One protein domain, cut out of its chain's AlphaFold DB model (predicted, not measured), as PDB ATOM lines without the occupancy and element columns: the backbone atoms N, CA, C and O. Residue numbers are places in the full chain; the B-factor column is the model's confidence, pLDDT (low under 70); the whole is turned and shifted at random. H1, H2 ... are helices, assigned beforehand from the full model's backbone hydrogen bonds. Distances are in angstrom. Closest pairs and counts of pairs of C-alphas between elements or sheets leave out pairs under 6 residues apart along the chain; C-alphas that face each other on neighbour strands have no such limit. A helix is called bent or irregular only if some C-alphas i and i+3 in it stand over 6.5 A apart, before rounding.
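AT A GLANCE: This is residues 45 to 94 and 136 to 176 of the 247 residues of the protein "Colicin V production protein" of Clostridium tepidiprofundi DSM 19306 (UniProt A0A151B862). A long rod is built along one straight helix, H3, with the bent helix H1 folded beside it and H2 crossing it at one end. The first arm H1a runs side by side with H3, opposite ways; the second arm H1b then turns off across H3, and H2 crosses the part of H3 at residues 138 to 145. The printed part has 91 residues, with three named helices in the order H1, H2, H3 and no named strand; the class is all helix. It is only just loose, close to extended, with a radius of gyration of the C-alphas of 18.1 A, and the C-alphas span 62 by 23 by 19 A.

HOW THE PARTS SIT: H1, residues 46 to 76, was assigned as one helix by its hydrogen bonds but is bent: C-alphas 65 and 68 are 7.3 A apart. Its arms, H1a at residues 46 to 65 and H1b at residues 68 to 76, stand at a steep tilt of 63 degrees. H1a has a kink of 25 degrees near residue 57. H1a touches H3, residues 137 to 173, at a shallow tilt of 27 degrees, opposite ways; their closest C-alphas, of Leu 48 and Gly 166, are 5.1 A apart. H1b touches residues 143 to 150 of H3 alone, at a steep tilt of 60 degrees, opposite ways, with the C-alphas of Ala 71 and Ile 147 closest at 5.1 A. H1b and H2, residues 78 to 94, only just touch, with 3 pairs of C-alphas within 8 A, and only at the corner by their link; they are about perpendicular at 90 degrees, and the C-alphas of Ala 75 and Leu 81 are closest at 5.5 A. H2 touches residues 138 to 145 of H3 alone, at a steep tilt of 56 degrees, opposite ways; the closest C-alphas, of Thr 85 and Val 142, are 6.1 A apart. H1a and H2 are apart. Every O i to N i+4 pair is within hydrogen-bond range in H1b, H2 and H3, and 15 of 16 are in H1a.

IN THESE COORDINATES: H1a begins at C-alpha 46, at (219.158, 149.878, 85.758), and is 28.7 A long. H1b is 12.4 A long. H2 is 23.7 A long and ends at C-alpha 94, at (169.370, 146.575, 77.287). H3, the longest helix with 37 residues, measures 53.8 A and ends at C-alpha 173, at (223.172, 159.547, 88.323).

THE WHOLE: The two C-alphas farthest apart, of Ser 93 and Ser 176, are 62.8 A from each other, while those of Gly 45 and Ser 176, the first and last printed, are 14.2 A apart. Residues 95 to 135 are not printed, and C-alphas 94 and 136 are 17.7 A apart across this cut. The link from H1 to H2 is tight, with 1 residue; the link from H2 to H3 runs across the cut. The mean pLDDT of the printed part is 85.6, and residues 92 to 94, 136 and 138 are under 70.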
ATOM      1  N   GLY A  45     218.202 152.239  81.504       88.25
ATOM      2  CA  GLY A  45     219.079 152.146  82.669       88.25
ATOM      3  C   GLY A  45     218.532 151.229  83.770       88.25
ATOM      4  O   GLY A  45     217.340 150.918  83.835       88.25
ATOM      5  N   PHE A  46     219.428 150.799  84.657       90.31
ATOM      6  CA  PHE A  46     219.158 149.878  85.758       90.31
ATOM      7  C   PHE A  46     218.147 150.433  86.756       90.31
ATOM      8  O   PHE A  46     217.154 149.770  87.042       90.31
ATOM      9  N   MET A  47     218.355 151.657  87.250       87.19
ATOM     10  CA  MET A  47     217.510 152.216  88.310       87.19
ATOM     11  C   MET A  47     216.062 152.385  87.872       87.19
ATOM     12  O   MET A  47     215.151 152.042  88.619       87.19
ATOM     13  N   LEU A  48     215.832 152.858  86.646       84.38
ATOM     14  CA  LEU A  48     214.475 153.032  86.134       84.38
ATOM     15  C   LEU A  48     213.765 151.679  85.977       84.38
ATOM     16  O   LEU A  48     212.580 151.561  86.286       84.38
ATOM     17  N   SER A  49     214.505 150.651  85.546       85.44
ATOM     18  CA  SER A  49     214.006 149.277  85.482       85.44
ATOM     19  C   SER A  49     213.659 148.754  86.882       85.44
ATOM     20  O   SER A  49     212.530 148.328  87.113       85.44
ATOM     21  N   LEU A  50     214.577 148.879  87.846       87.19
ATOM     22  CA  LEU A  50     214.404 148.393  89.215       87.19
ATOM     23  C   LEU A  50     213.218 149.059  89.926       87.19
ATOM     24  O   LEU A  50     212.388 148.364  90.506       87.19
ATOM     25  N   PHE A  51     213.091 150.385  89.828       87.62
ATOM     26  CA  PHE A  51     211.956 151.115  90.398       87.62
ATOM     27  C   PHE A  51     210.638 150.744  89.722       87.62
ATOM     28  O   PHE A  51     209.623 150.613  90.405       87.62
ATOM     29  N   SER A  52     210.639 150.508  88.406       85.81
ATOM     30  CA  SER A  52     209.442 150.014  87.727       85.81
ATOM     31  C   SER A  52     209.049 148.628  88.236       85.81
ATOM     32  O   SER A  52     207.865 148.410  88.474       85.81
ATOM     33  N   PHE A  53     209.995 147.706  88.428       86.94
ATOM     34  CA  PHE A  53     209.708 146.381  88.986       86.94
ATOM     35  C   PHE A  53     209.215 146.463  90.437       86.94
ATOM     36  O   PHE A  53     208.183 145.879  90.763       86.94
ATOM     37  N   ALA A  54     209.883 147.250  91.283       89.88
ATOM     38  CA  ALA A  54     209.466 147.480  92.665       89.88
ATOM     39  C   ALA A  54     208.053 148.081  92.743       89.88
ATOM     40  O   ALA A  54     207.250 147.665  93.579       89.88
ATOM     41  N   SER A  55     207.715 148.992  91.821       92.44
ATOM     42  CA  SER A  55     206.389 149.612  91.770       92.44
ATOM     43  C   SER A  55     205.267 148.601  91.556       92.44
ATOM     44  O   SER A  55     204.199 148.787  92.122       92.44
ATOM     45  N   TYR A  56     205.495 147.510  90.812       92.56
ATOM     46  CA  TYR A  56     204.481 146.466  90.637       92.56
ATOM     47  C   TYR A  56     204.187 145.746  91.953       92.56
ATOM     48  O   TYR A  56     203.023 145.571  92.304       92.56
ATOM     49  N   ILE A  57     205.232 145.371  92.697       93.62
ATOM     50  CA  ILE A  57     205.089 144.675  93.984       93.62
ATOM     51  C   ILE A  57     204.350 145.576  94.974       93.62
ATOM     52  O   ILE A  57     203.346 145.174  95.562       93.62
ATOM     53  N   VAL A  58     204.806 146.825  95.104       94.69
ATOM     54  CA  VAL A  58     204.194 147.803  96.009       94.69
ATOM     55  C   VAL A  58     202.764 148.122  95.581       94.69
ATOM     56  O   VAL A  58     201.884 148.178  96.432       94.69
ATOM     57  N   ALA A  59     202.487 148.247  94.280       94.31
ATOM     58  CA  ALA A  59     201.138 148.500  93.786       94.31
ATOM     59  C   ALA A  59     200.172 147.372  94.159       94.31
ATOM     60  O   ALA A  59     199.081 147.666  94.633       94.31
ATOM     61  N   VAL A  60     200.562 146.101  94.021       94.38
ATOM     62  CA  VAL A  60     199.704 144.969  94.421       94.38
ATOM     63  C   VAL A  60     199.381 145.021  95.917       94.38
ATOM     64  O   VAL A  60     198.224 144.840  96.303       94.38
ATOM     65  N   VAL A  61     200.374 145.320  96.761       94.75
ATOM     66  CA  VAL A  61     200.171 145.475  98.212       94.75
ATOM     67  C   VAL A  61     199.246 146.659  98.510       94.75
ATOM     68  O   VAL A  61     198.273 146.515  99.253       94.75
ATOM     69  N   CYS A  62     199.483 147.815  97.885       93.31
ATOM     70  CA  CYS A  62     198.655 149.007  98.047       93.31
ATOM     71  C   CYS A  62     197.215 148.789  97.567       93.31
ATOM     72  O   CYS A  62     196.286 149.232  98.235       93.31
ATOM     73  N   ILE A  63     197.001 148.087  96.453       94.56
ATOM     74  CA  ILE A  63     195.659 147.760  95.956       94.56
ATOM     75  C   ILE A  63     194.912 146.939  97.002       94.56
ATOM     76  O   ILE A  63     193.800 147.309  97.373       94.56
ATOM     77  N   LYS A  64     195.524 145.874  97.533       92.00
ATOM     78  CA  LYS A  64     194.888 145.050  98.571       92.00
ATOM     79  C   LYS A  64     194.542 145.857  99.825       92.00
ATOM     80  O   LYS A  64     193.497 145.625 100.418       92.00
ATOM     81  N   MET A  65     195.385 146.816 100.207       90.00
ATOM     82  CA  MET A  65     195.193 147.588 101.436       90.00
ATOM     83  C   MET A  65     194.235 148.783 101.291       90.00
ATOM     84  O   MET A  65     193.534 149.127 102.241       90.00
ATOM     85  N   TYR A  66     194.206 149.438 100.127       89.75
ATOM     86  CA  TYR A  66     193.518 150.721  99.946       89.75
ATOM     87  C   TYR A  66     192.319 150.675  98.993       89.75
ATOM     88  O   TYR A  66     191.494 151.584  99.062       89.75
ATOM     89  N   SER A  67     192.176 149.652  98.138       85.81
ATOM     90  CA  SER A  67     191.076 149.598  97.151       85.81
ATOM     91  C   SER A  67     189.695 149.656  97.801       85.81
ATOM     92  O   SER A  67     188.852 150.413  97.332       85.81
ATOM     93  N   GLY A  68     189.488 148.956  98.922       83.44
ATOM     94  CA  GLY A  68     188.231 149.018  99.675       83.44
ATOM     95  C   GLY A  68     187.952 150.402 100.272       83.44
ATOM     96  O   GLY A  68     186.851 150.926 100.142       83.44
ATOM     97  N   ARG A  69     188.964 151.054 100.863       85.69
ATOM     98  CA  ARG A  69     188.811 152.408 101.432       85.69
ATOM     99  C   ARG A  69     188.478 153.443 100.357       85.69
ATOM    100  O   ARG A  69     187.621 154.295 100.570       85.69
ATOM    101  N   LEU A  70     189.149 153.360  99.211       84.94
ATOM    102  CA  LEU A  70     188.931 154.278  98.097       84.94
ATOM    103  C   LEU A  70     187.574 154.030  97.415       84.94
ATOM    104  O   LEU A  70     186.888 154.986  97.065       84.94
ATOM    105  N   ALA A  71     187.140 152.770  97.317       82.56
ATOM    106  CA  ALA A  71     185.812 152.426  96.812       82.56
ATOM    107  C   ALA A  71     184.702 153.005  97.697       82.56
ATOM    108  O   ALA A  71     183.761 153.599  97.178       82.56
ATOM    109  N   ASN A  72     184.851 152.921  99.022       83.62
ATOM    110  CA  ASN A  72     183.898 153.512  99.964       83.62
ATOM    111  C   ASN A  72     183.846 155.044  99.841       83.62
ATOM    112  O   ASN A  72     182.772 155.635  99.915       83.62
ATOM    113  N   PHE A  73     184.987 155.694  99.588       82.44
ATOM    114  CA  PHE A  73     185.032 157.134  99.322       82.44
ATOM    115  C   PHE A  73     184.292 157.519  98.029       82.44
ATOM    116  O   PHE A  73     183.620 158.551  97.979       82.44
ATOM    117  N   PHE A  74     184.369 156.692  96.983       80.25
ATOM    118  CA  PHE A  74     183.570 156.907  95.774       80.25
ATOM    119  C   PHE A  74     182.091 156.595  95.974       80.25
ATOM    120  O   PHE A  74     181.264 157.315  95.425       80.25
ATOM    121  N   ALA A  75     181.756 155.600  96.793       75.38
ATOM    122  CA  ALA A  75     180.373 155.309  97.151       75.38
ATOM    123  C   ALA A  75     179.726 156.462  97.941       75.38
ATOM    124  O   ALA A  75     178.550 156.754  97.753       75.38
ATOM    125  N   ALA A  76     180.502 157.176  98.763       78.81
ATOM    126  CA  ALA A  76     180.033 158.373  99.460       78.81
ATOM    127  C   ALA A  76     179.800 159.577  98.521       78.81
ATOM    128  O   ALA A  76     179.010 160.466  98.836       78.81
ATOM    129  N   ASN A  77     180.466 159.621  97.359       79.12
ATOM    130  CA  ASN A  77     180.270 160.667  96.358       79.12
ATOM    131  C   ASN A  77     179.113 160.301  95.416       79.12
ATOM    132  O   ASN A  77     179.295 159.588  94.425       79.12
ATOM    133  N   THR A  78     177.931 160.858  95.691       76.19
ATOM    134  CA  THR A  78     176.680 160.562  94.970       76.19
ATOM    135  C   THR A  78     176.791 160.750  93.455       76.19
ATOM    136  O   THR A  78     176.230 159.964  92.700       76.19
ATOM    137  N   THR A  79     177.583 161.712  92.971       80.69
ATOM    138  CA  THR A  79     177.784 161.930  91.528       80.69
ATOM    139  C   THR A  79     178.421 160.729  90.827       80.69
ATOM    140  O   THR A  79     178.002 160.364  89.732       80.69
ATOM    141  N   ILE A  80     179.444 160.117  91.428       77.88
ATOM    142  CA  ILE A  80     180.182 159.001  90.815       77.88
ATOM    143  C   ILE A  80     179.361 157.720  90.941       77.88
ATOM    144  O   ILE A  80     179.239 156.980  89.966       77.88
ATOM    145  N   LEU A  81     178.748 157.511  92.109       76.56
ATOM    146  CA  LEU A  81     177.857 156.382  92.351       76.56
ATOM    147  C   LEU A  81     176.692 156.378  91.355       76.56
ATOM    148  O   LEU A  81     176.495 155.376  90.679       76.56
ATOM    149  N   ASN A  82     176.004 157.510  91.168       83.62
ATOM    150  CA  ASN A  82     174.871 157.598  90.244       83.62
ATOM    151  C   ASN A  82     175.283 157.283  88.801       83.62
ATOM    152  O   ASN A  82     174.618 156.502  88.136       83.62
ATOM    153  N   ARG A  83     176.433 157.789  88.325       84.94
ATOM    154  CA  ARG A  83     176.924 157.495  86.963       84.94
ATOM    155  C   ARG A  83     177.216 156.012  86.744       84.94
ATOM    156  O   ARG A  83     176.952 155.496  85.660       84.94
ATOM    157  N   VAL A  84     177.785 155.344  87.746       82.06
ATOM    158  CA  VAL A  84     178.071 153.905  87.673       82.06
ATOM    159  C   VAL A  84     176.771 153.104  87.749       82.06
ATOM    160  O   VAL A  84     176.581 152.197  86.941       82.06
ATOM    161  N   THR A  85     175.853 153.471  88.643       78.62
ATOM    162  CA  THR A  85     174.532 152.840  88.770       78.62
ATOM    163  C   THR A  85     173.713 152.980  87.489       78.62
ATOM    164  O   THR A  85     173.214 151.978  86.986       78.62
ATOM    165  N   ASP A  86     173.654 154.175  86.896       82.00
ATOM    166  CA  ASP A  86     172.954 154.432  85.633       82.00
ATOM    167  C   ASP A  86     173.560 153.621  84.479       82.00
ATOM    168  O   ASP A  86     172.841 153.075  83.640       82.00
ATOM    169  N   PHE A  87     174.892 153.495  84.441       81.44
ATOM    170  CA  PHE A  87     175.582 152.685  83.438       81.44
ATOM    171  C   PHE A  87     175.233 151.196  83.570       81.44
ATOM    172  O   PHE A  87     174.924 150.544  82.570       81.44
ATOM    173  N   VAL A  88     175.249 150.662  84.795       79.69
ATOM    174  CA  VAL A  88     174.887 149.263  85.074       79.69
ATOM    175  C   VAL A  88     173.413 149.019  84.760       79.69
ATOM    176  O   VAL A  88     173.097 148.068  84.045       79.69
ATOM    177  N   ALA A  89     172.520 149.898  85.218       73.12
ATOM    178  CA  ALA A  89     171.085 149.806  84.976       73.12
ATOM    179  C   ALA A  89     170.759 149.870  83.478       73.12
ATOM    180  O   ALA A  89     169.988 149.047  82.981       73.12
ATOM    181  N   GLY A  90     171.390 150.781  82.731       76.00
ATOM    182  CA  GLY A  90     171.207 150.901  81.284       76.00
ATOM    183  C   GLY A  90     171.668 149.654  80.524       76.00
ATOM    184  O   GLY A  90     170.967 149.183  79.627       76.00
ATOM    185  N   LYS A  91     172.809 149.065  80.909       75.25
ATOM    186  CA  LYS A  91     173.295 147.817  80.299       75.25
ATOM    187  C   LYS A  91     172.410 146.625  80.646       75.25
ATOM    188  O   LYS A  91     172.060 145.871  79.743       75.25
ATOM    189  N   LEU A  92     171.978 146.502  81.898       68.00
ATOM    190  CA  LEU A  92     171.102 145.414  82.325       68.00
ATOM    191  C   LEU A  92     169.722 145.501  81.658       68.00
ATOM    192  O   LEU A  92     169.215 144.494  81.181       68.00
ATOM    193  N   SER A  93     169.170 146.709  81.522       69.62
ATOM    194  CA  SER A  93     167.895 146.949  80.829       69.62
ATOM    195  C   SER A  93     167.987 146.650  79.331       69.62
ATOM    196  O   SER A  93     167.050 146.115  78.753       69.62
ATOM    197  N   SER A  94     169.131 146.933  78.697       66.69
ATOM    198  CA  SER A  94     169.370 146.575  77.287       66.69
ATOM    199  C   SER A  94     169.601 145.076  77.056       66.69
ATOM    200  O   SER A  94     169.509 144.605  75.927       66.69
ATOM    201  N   THR A 136     170.742 144.015  96.048       69.81
ATOM    202  CA  THR A 136     170.362 143.611  94.685       69.81
ATOM    203  C   THR A 136     171.586 143.215  93.841       69.81
ATOM    204  O   THR A 136     172.706 143.669  94.074       69.81
ATOM    205  N   ILE A 137     171.390 142.405  92.787       72.81
ATOM    206  CA  ILE A 137     172.460 142.055  91.820       72.81
ATOM    207  C   ILE A 137     173.103 143.324  91.234       72.81
ATOM    208  O   ILE A 137     174.311 143.370  91.001       72.81
ATOM    209  N   ALA A 138     172.302 144.374  91.030       69.75
ATOM    210  CA  ALA A 138     172.777 145.671  90.568       69.75
ATOM    211  C   ALA A 138     173.761 146.312  91.562       69.75
ATOM    212  O   ALA A 138     174.823 146.773  91.145       69.75
ATOM    213  N   GLU A 139     173.468 146.289  92.863       72.38
ATOM    214  CA  GLU A 139     174.362 146.820  93.901       72.38
ATOM    215  C   GLU A 139     175.687 146.061  93.978       72.38
ATOM    216  O   GLU A 139     176.750 146.679  94.081       72.38
ATOM    217  N   PHE A 140     175.653 144.731  93.848       78.62
ATOM    218  CA  PHE A 140     176.874 143.925  93.810       78.62
ATOM    219  C   PHE A 140     177.757 144.284  92.604       78.62
ATOM    220  O   PHE A 140     178.970 144.462  92.743       78.62
ATOM    221  N   LEU A 141     177.151 144.461  91.423       80.19
ATOM    222  CA  LEU A 141     177.871 144.887  90.221       80.19
ATOM    223  C   LEU A 141     178.463 146.291  90.372       80.19
ATOM    224  O   LEU A 141     179.625 146.503  90.019       80.19
ATOM    225  N   VAL A 142     177.704 147.236  90.933       80.69
ATOM    226  CA  VAL A 142     178.199 148.590  91.221       80.69
ATOM    227  C   VAL A 142     179.395 148.524  92.172       80.69
ATOM    228  O   VAL A 142     180.423 149.150  91.902       80.69
ATOM    229  N   HIS A 143     179.329 147.710  93.231       79.94
ATOM    230  CA  HIS A 143     180.435 147.565  94.173       79.94
ATOM    231  C   HIS A 143     181.702 146.987  93.513       79.94
ATOM    232  O   HIS A 143     182.793 147.540  93.710       79.94
ATOM    233  N   ILE A 144     181.571 145.946  92.678       83.56
ATOM    234  CA  ILE A 144     182.693 145.368  91.914       83.56
ATOM    235  C   ILE A 144     183.322 146.405  90.976       83.56
ATOM    236  O   ILE A 144     184.551 146.499  90.869       83.56
ATOM    237  N   ILE A 145     182.504 147.206  90.294       87.31
ATOM    238  CA  ILE A 145     183.013 148.237  89.387       87.31
ATOM    239  C   ILE A 145     183.789 149.297  90.177       87.31
ATOM    240  O   ILE A 145     184.906 149.647  89.792       87.31
ATOM    241  N   LEU A 146     183.261 149.753  91.317       86.19
ATOM    242  CA  LEU A 146     183.919 150.762  92.149       86.19
ATOM    243  C   LEU A 146     185.257 150.282  92.728       86.19
ATOM    244  O   LEU A 146     186.237 151.034  92.691       86.19
ATOM    245  N   ILE A 147     185.345 149.037  93.215       87.81
ATOM    246  CA  ILE A 147     186.621 148.489  93.710       87.81
ATOM    247  C   ILE A 147     187.630 148.298  92.571       87.81
ATOM    248  O   ILE A 147     188.817 148.573  92.754       87.81
ATOM    249  N   THR A 148     187.165 147.927  91.376       91.06
ATOM    250  CA  THR A 148     188.019 147.772  90.191       91.06
ATOM    251  C   THR A 148     188.587 149.113  89.730       91.06
ATOM    252  O   THR A 148     189.799 149.235  89.538       91.06
ATOM    253  N   ILE A 149     187.747 150.147  89.619       92.06
ATOM    254  CA  ILE A 149     188.185 151.510  89.284       92.06
ATOM    255  C   ILE A 149     189.187 152.012  90.329       92.06
ATOM    256  O   ILE A 149     190.240 152.547  89.980       92.06
ATOM    257  N   SER A 150     188.898 151.777  91.610       91.75
ATOM    258  CA  SER A 150     189.784 152.151  92.714       91.75
ATOM    259  C   SER A 150     191.141 151.454  92.627       91.75
ATOM    260  O   SER A 150     192.178 152.101  92.778       91.75
ATOM    261  N   ALA A 151     191.160 150.152  92.336       93.31
ATOM    262  CA  ALA A 151     192.389 149.389  92.152       93.31
ATOM    263  C   ALA A 151     193.230 149.926  90.984       93.31
ATOM    264  O   ALA A 151     194.441 150.090  91.131       93.31
ATOM    265  N   ILE A 152     192.595 150.258  89.854       95.25
ATOM    266  CA  ILE A 152     193.272 150.850  88.690       95.25
ATOM    267  C   ILE A 152     193.869 152.215  89.051       95.25
ATOM    268  O   ILE A 152     195.033 152.473  88.743       95.25
ATOM    269  N   LEU A 153     193.115 153.074  89.741       94.75
ATOM    270  CA  LEU A 153     193.604 154.386  90.167       94.75
ATOM    271  C   LEU A 153     194.797 154.272  91.119       94.75
ATOM    272  O   LEU A 153     195.801 154.953  90.913       94.75
ATOM    273  N   ILE A 154     194.733 153.377  92.109       94.94
ATOM    274  CA  ILE A 154     195.851 153.116  93.029       94.94
ATOM    275  C   ILE A 154     197.066 152.602  92.256       94.94
ATOM    276  O   ILE A 154     198.177 153.083  92.472       94.94
ATOM    277  N   PHE A 155     196.865 151.659  91.333       95.88
ATOM    278  CA  PHE A 155     197.939 151.127  90.500       95.88
ATOM    279  C   PHE A 155     198.652 152.238  89.721       95.88
ATOM    280  O   PHE A 155     199.879 152.347  89.762       95.88
ATOM    281  N   VAL A 156     197.882 153.094  89.040       95.81
ATOM    282  CA  VAL A 156     198.416 154.221  88.265       95.81
ATOM    283  C   VAL A 156     199.111 155.229  89.180       95.81
ATOM    284  O   VAL A 156     200.220 155.662  88.860       95.81
ATOM    285  N   ALA A 157     198.521 155.565  90.328       95.12
ATOM    286  CA  ALA A 157     199.100 156.499  91.288       95.12
ATOM    287  C   ALA A 157     200.453 156.001  91.821       95.12
ATOM    288  O   ALA A 157     201.457 156.708  91.709       95.12
ATOM    289  N   VAL A 158     200.517 154.759  92.318       95.31
ATOM    290  CA  VAL A 158     201.758 154.153  92.831       95.31
ATOM    291  C   VAL A 158     202.824 154.109  91.740       95.31
ATOM    292  O   VAL A 158     203.962 154.526  91.962       95.31
ATOM    293  N   LYS A 159     202.459 153.665  90.534       93.81
ATOM    294  CA  LYS A 159     203.399 153.591  89.412       93.81
ATOM    295  C   LYS A 159     203.930 154.969  89.021       93.81
ATOM    296  O   LYS A 159     205.118 155.101  88.741       93.81
ATOM    297  N   THR A 160     203.078 155.994  89.049       93.38
ATOM    298  CA  THR A 160     203.472 157.382  88.775       93.38
ATOM    299  C   THR A 160     204.473 157.881  89.816       93.38
ATOM    300  O   THR A 160     205.523 158.400  89.447       93.38
ATOM    301  N   VAL A 161     204.216 157.651  91.108       94.44
ATOM    302  CA  VAL A 161     205.131 158.043  92.194       94.44
ATOM    303  C   VAL A 161     206.493 157.356  92.054       94.44
ATOM    304  O   VAL A 161     207.527 158.022  92.076       94.44
ATOM    305  N   PHE A 162     206.520 156.041  91.832       93.00
ATOM    306  CA  PHE A 162     207.774 155.304  91.634       93.00
ATOM    307  C   PHE A 162     208.518 155.734  90.367       93.00
ATOM    308  O   PHE A 162     209.748 155.808  90.378       93.00
ATOM    309  N   ALA A 163     207.798 156.048  89.287       88.94
ATOM    310  CA  ALA A 163     208.400 156.582  88.075       88.94
ATOM    311  C   ALA A 163     209.061 157.942  88.337       88.94
ATOM    312  O   ALA A 163     210.196 158.147  87.914       88.94
ATOM    313  N   LEU A 164     208.409 158.839  89.085       90.69
ATOM    314  CA  LEU A 164     208.985 160.132  89.470       90.69
ATOM    315  C   LEU A 164     210.252 159.961  90.315       90.69
ATOM    316  O   LEU A 164     211.268 160.594  90.026       90.69
ATOM    317  N   ILE A 165     210.230 159.062  91.302       92.12
ATOM    318  CA  ILE A 165     211.406 158.759  92.130       92.12
ATOM    319  C   ILE A 165     212.540 158.199  91.263       92.12
ATOM    320  O   ILE A 165     213.678 158.663  91.345       92.12
ATOM    321  N   GLY A 166     212.230 157.253  90.373       87.38
ATOM    322  CA  GLY A 166     213.197 156.689  89.435       87.38
ATOM    323  C   GLY A 166     213.793 157.742  88.497       87.38
ATOM    324  O   GLY A 166     214.999 157.725  88.240       87.38
ATOM    325  N   LEU A 167     212.984 158.692  88.017       86.44
ATOM    326  CA  LEU A 167     213.444 159.815  87.197       86.44
ATOM    327  C   LEU A 167     214.361 160.756  87.983       86.44
ATOM    328  O   LEU A 167     215.389 161.177  87.446       86.44
ATOM    329  N   LEU A 168     214.034 161.041  89.245       88.50
ATOM    330  CA  LEU A 168     214.853 161.877  90.119       88.50
ATOM    331  C   LEU A 168     216.228 161.238  90.347       88.50
ATOM    332  O   LEU A 168     217.253 161.876  90.112       88.50
ATOM    333  N   ILE A 169     216.257 159.950  90.700       88.00
ATOM    334  CA  ILE A 169     217.499 159.188  90.881       88.00
ATOM    335  C   ILE A 169     218.300 159.162  89.580       88.00
ATOM    336  O   ILE A 169     219.496 159.442  89.585       88.00
ATOM    337  N   ASN A 170     217.654 158.897  88.442       86.75
ATOM    338  CA  ASN A 170     218.330 158.898  87.146       86.75
ATOM    339  C   ASN A 170     218.934 160.273  86.810       86.75
ATOM    340  O   ASN A 170     220.022 160.346  86.242       86.75
ATOM    341  N   SER A 171     218.264 161.365  87.189       85.56
ATOM    342  CA  SER A 171     218.790 162.726  87.042       85.56
ATOM    343  C   SER A 171     220.049 162.948  87.890       85.56
ATOM    344  O   SER A 171     221.024 163.528  87.412       85.56
ATOM    345  N   LEU A 172     220.082 162.411  89.114       86.12
ATOM    346  CA  LEU A 172     221.266 162.460  89.978       86.12
ATOM    347  C   LEU A 172     222.424 161.623  89.420       86.12
ATOM    348  O   LEU A 172     223.564 162.087  89.412       86.12
ATOM    349  N   LEU A 173     222.146 160.429  88.891       86.00
ATOM    350  CA  LEU A 173     223.172 159.547  88.323       86.00
ATOM    351  C   LEU A 173     223.829 160.137  87.073       86.00
ATOM    352  O   LEU A 173     225.029 159.958  86.875       86.00
ATOM    353  N   LYS A 174     223.075 160.892  86.263       86.12
ATOM    354  CA  LYS A 174     223.595 161.582  85.071       86.12
ATOM    355  C   LYS A 174     224.659 162.635  85.381       86.12
ATOM    356  O   LYS A 174     225.436 162.955  84.488       86.12
ATOM    357  N   LYS A 175     224.723 163.154  86.615       88.12
ATOM    358  CA  LYS A 175     225.727 164.160  87.000       88.12
ATOM    359  C   LYS A 175     227.156 163.618  86.977       88.12
ATOM    360  O   LYS A 175     228.085 164.400  86.820       88.12
ATOM    361  N   SER A 176     227.344 162.303  87.100       88.94
ATOM    362  CA  SER A 176     228.665 161.686  86.967       88.94
ATOM    363  C   SER A 176     228.706 160.735  85.774       88.94
ATOM    364  O   SER A 176     227.833 159.884  85.594       88.94
TER     365      SER A 176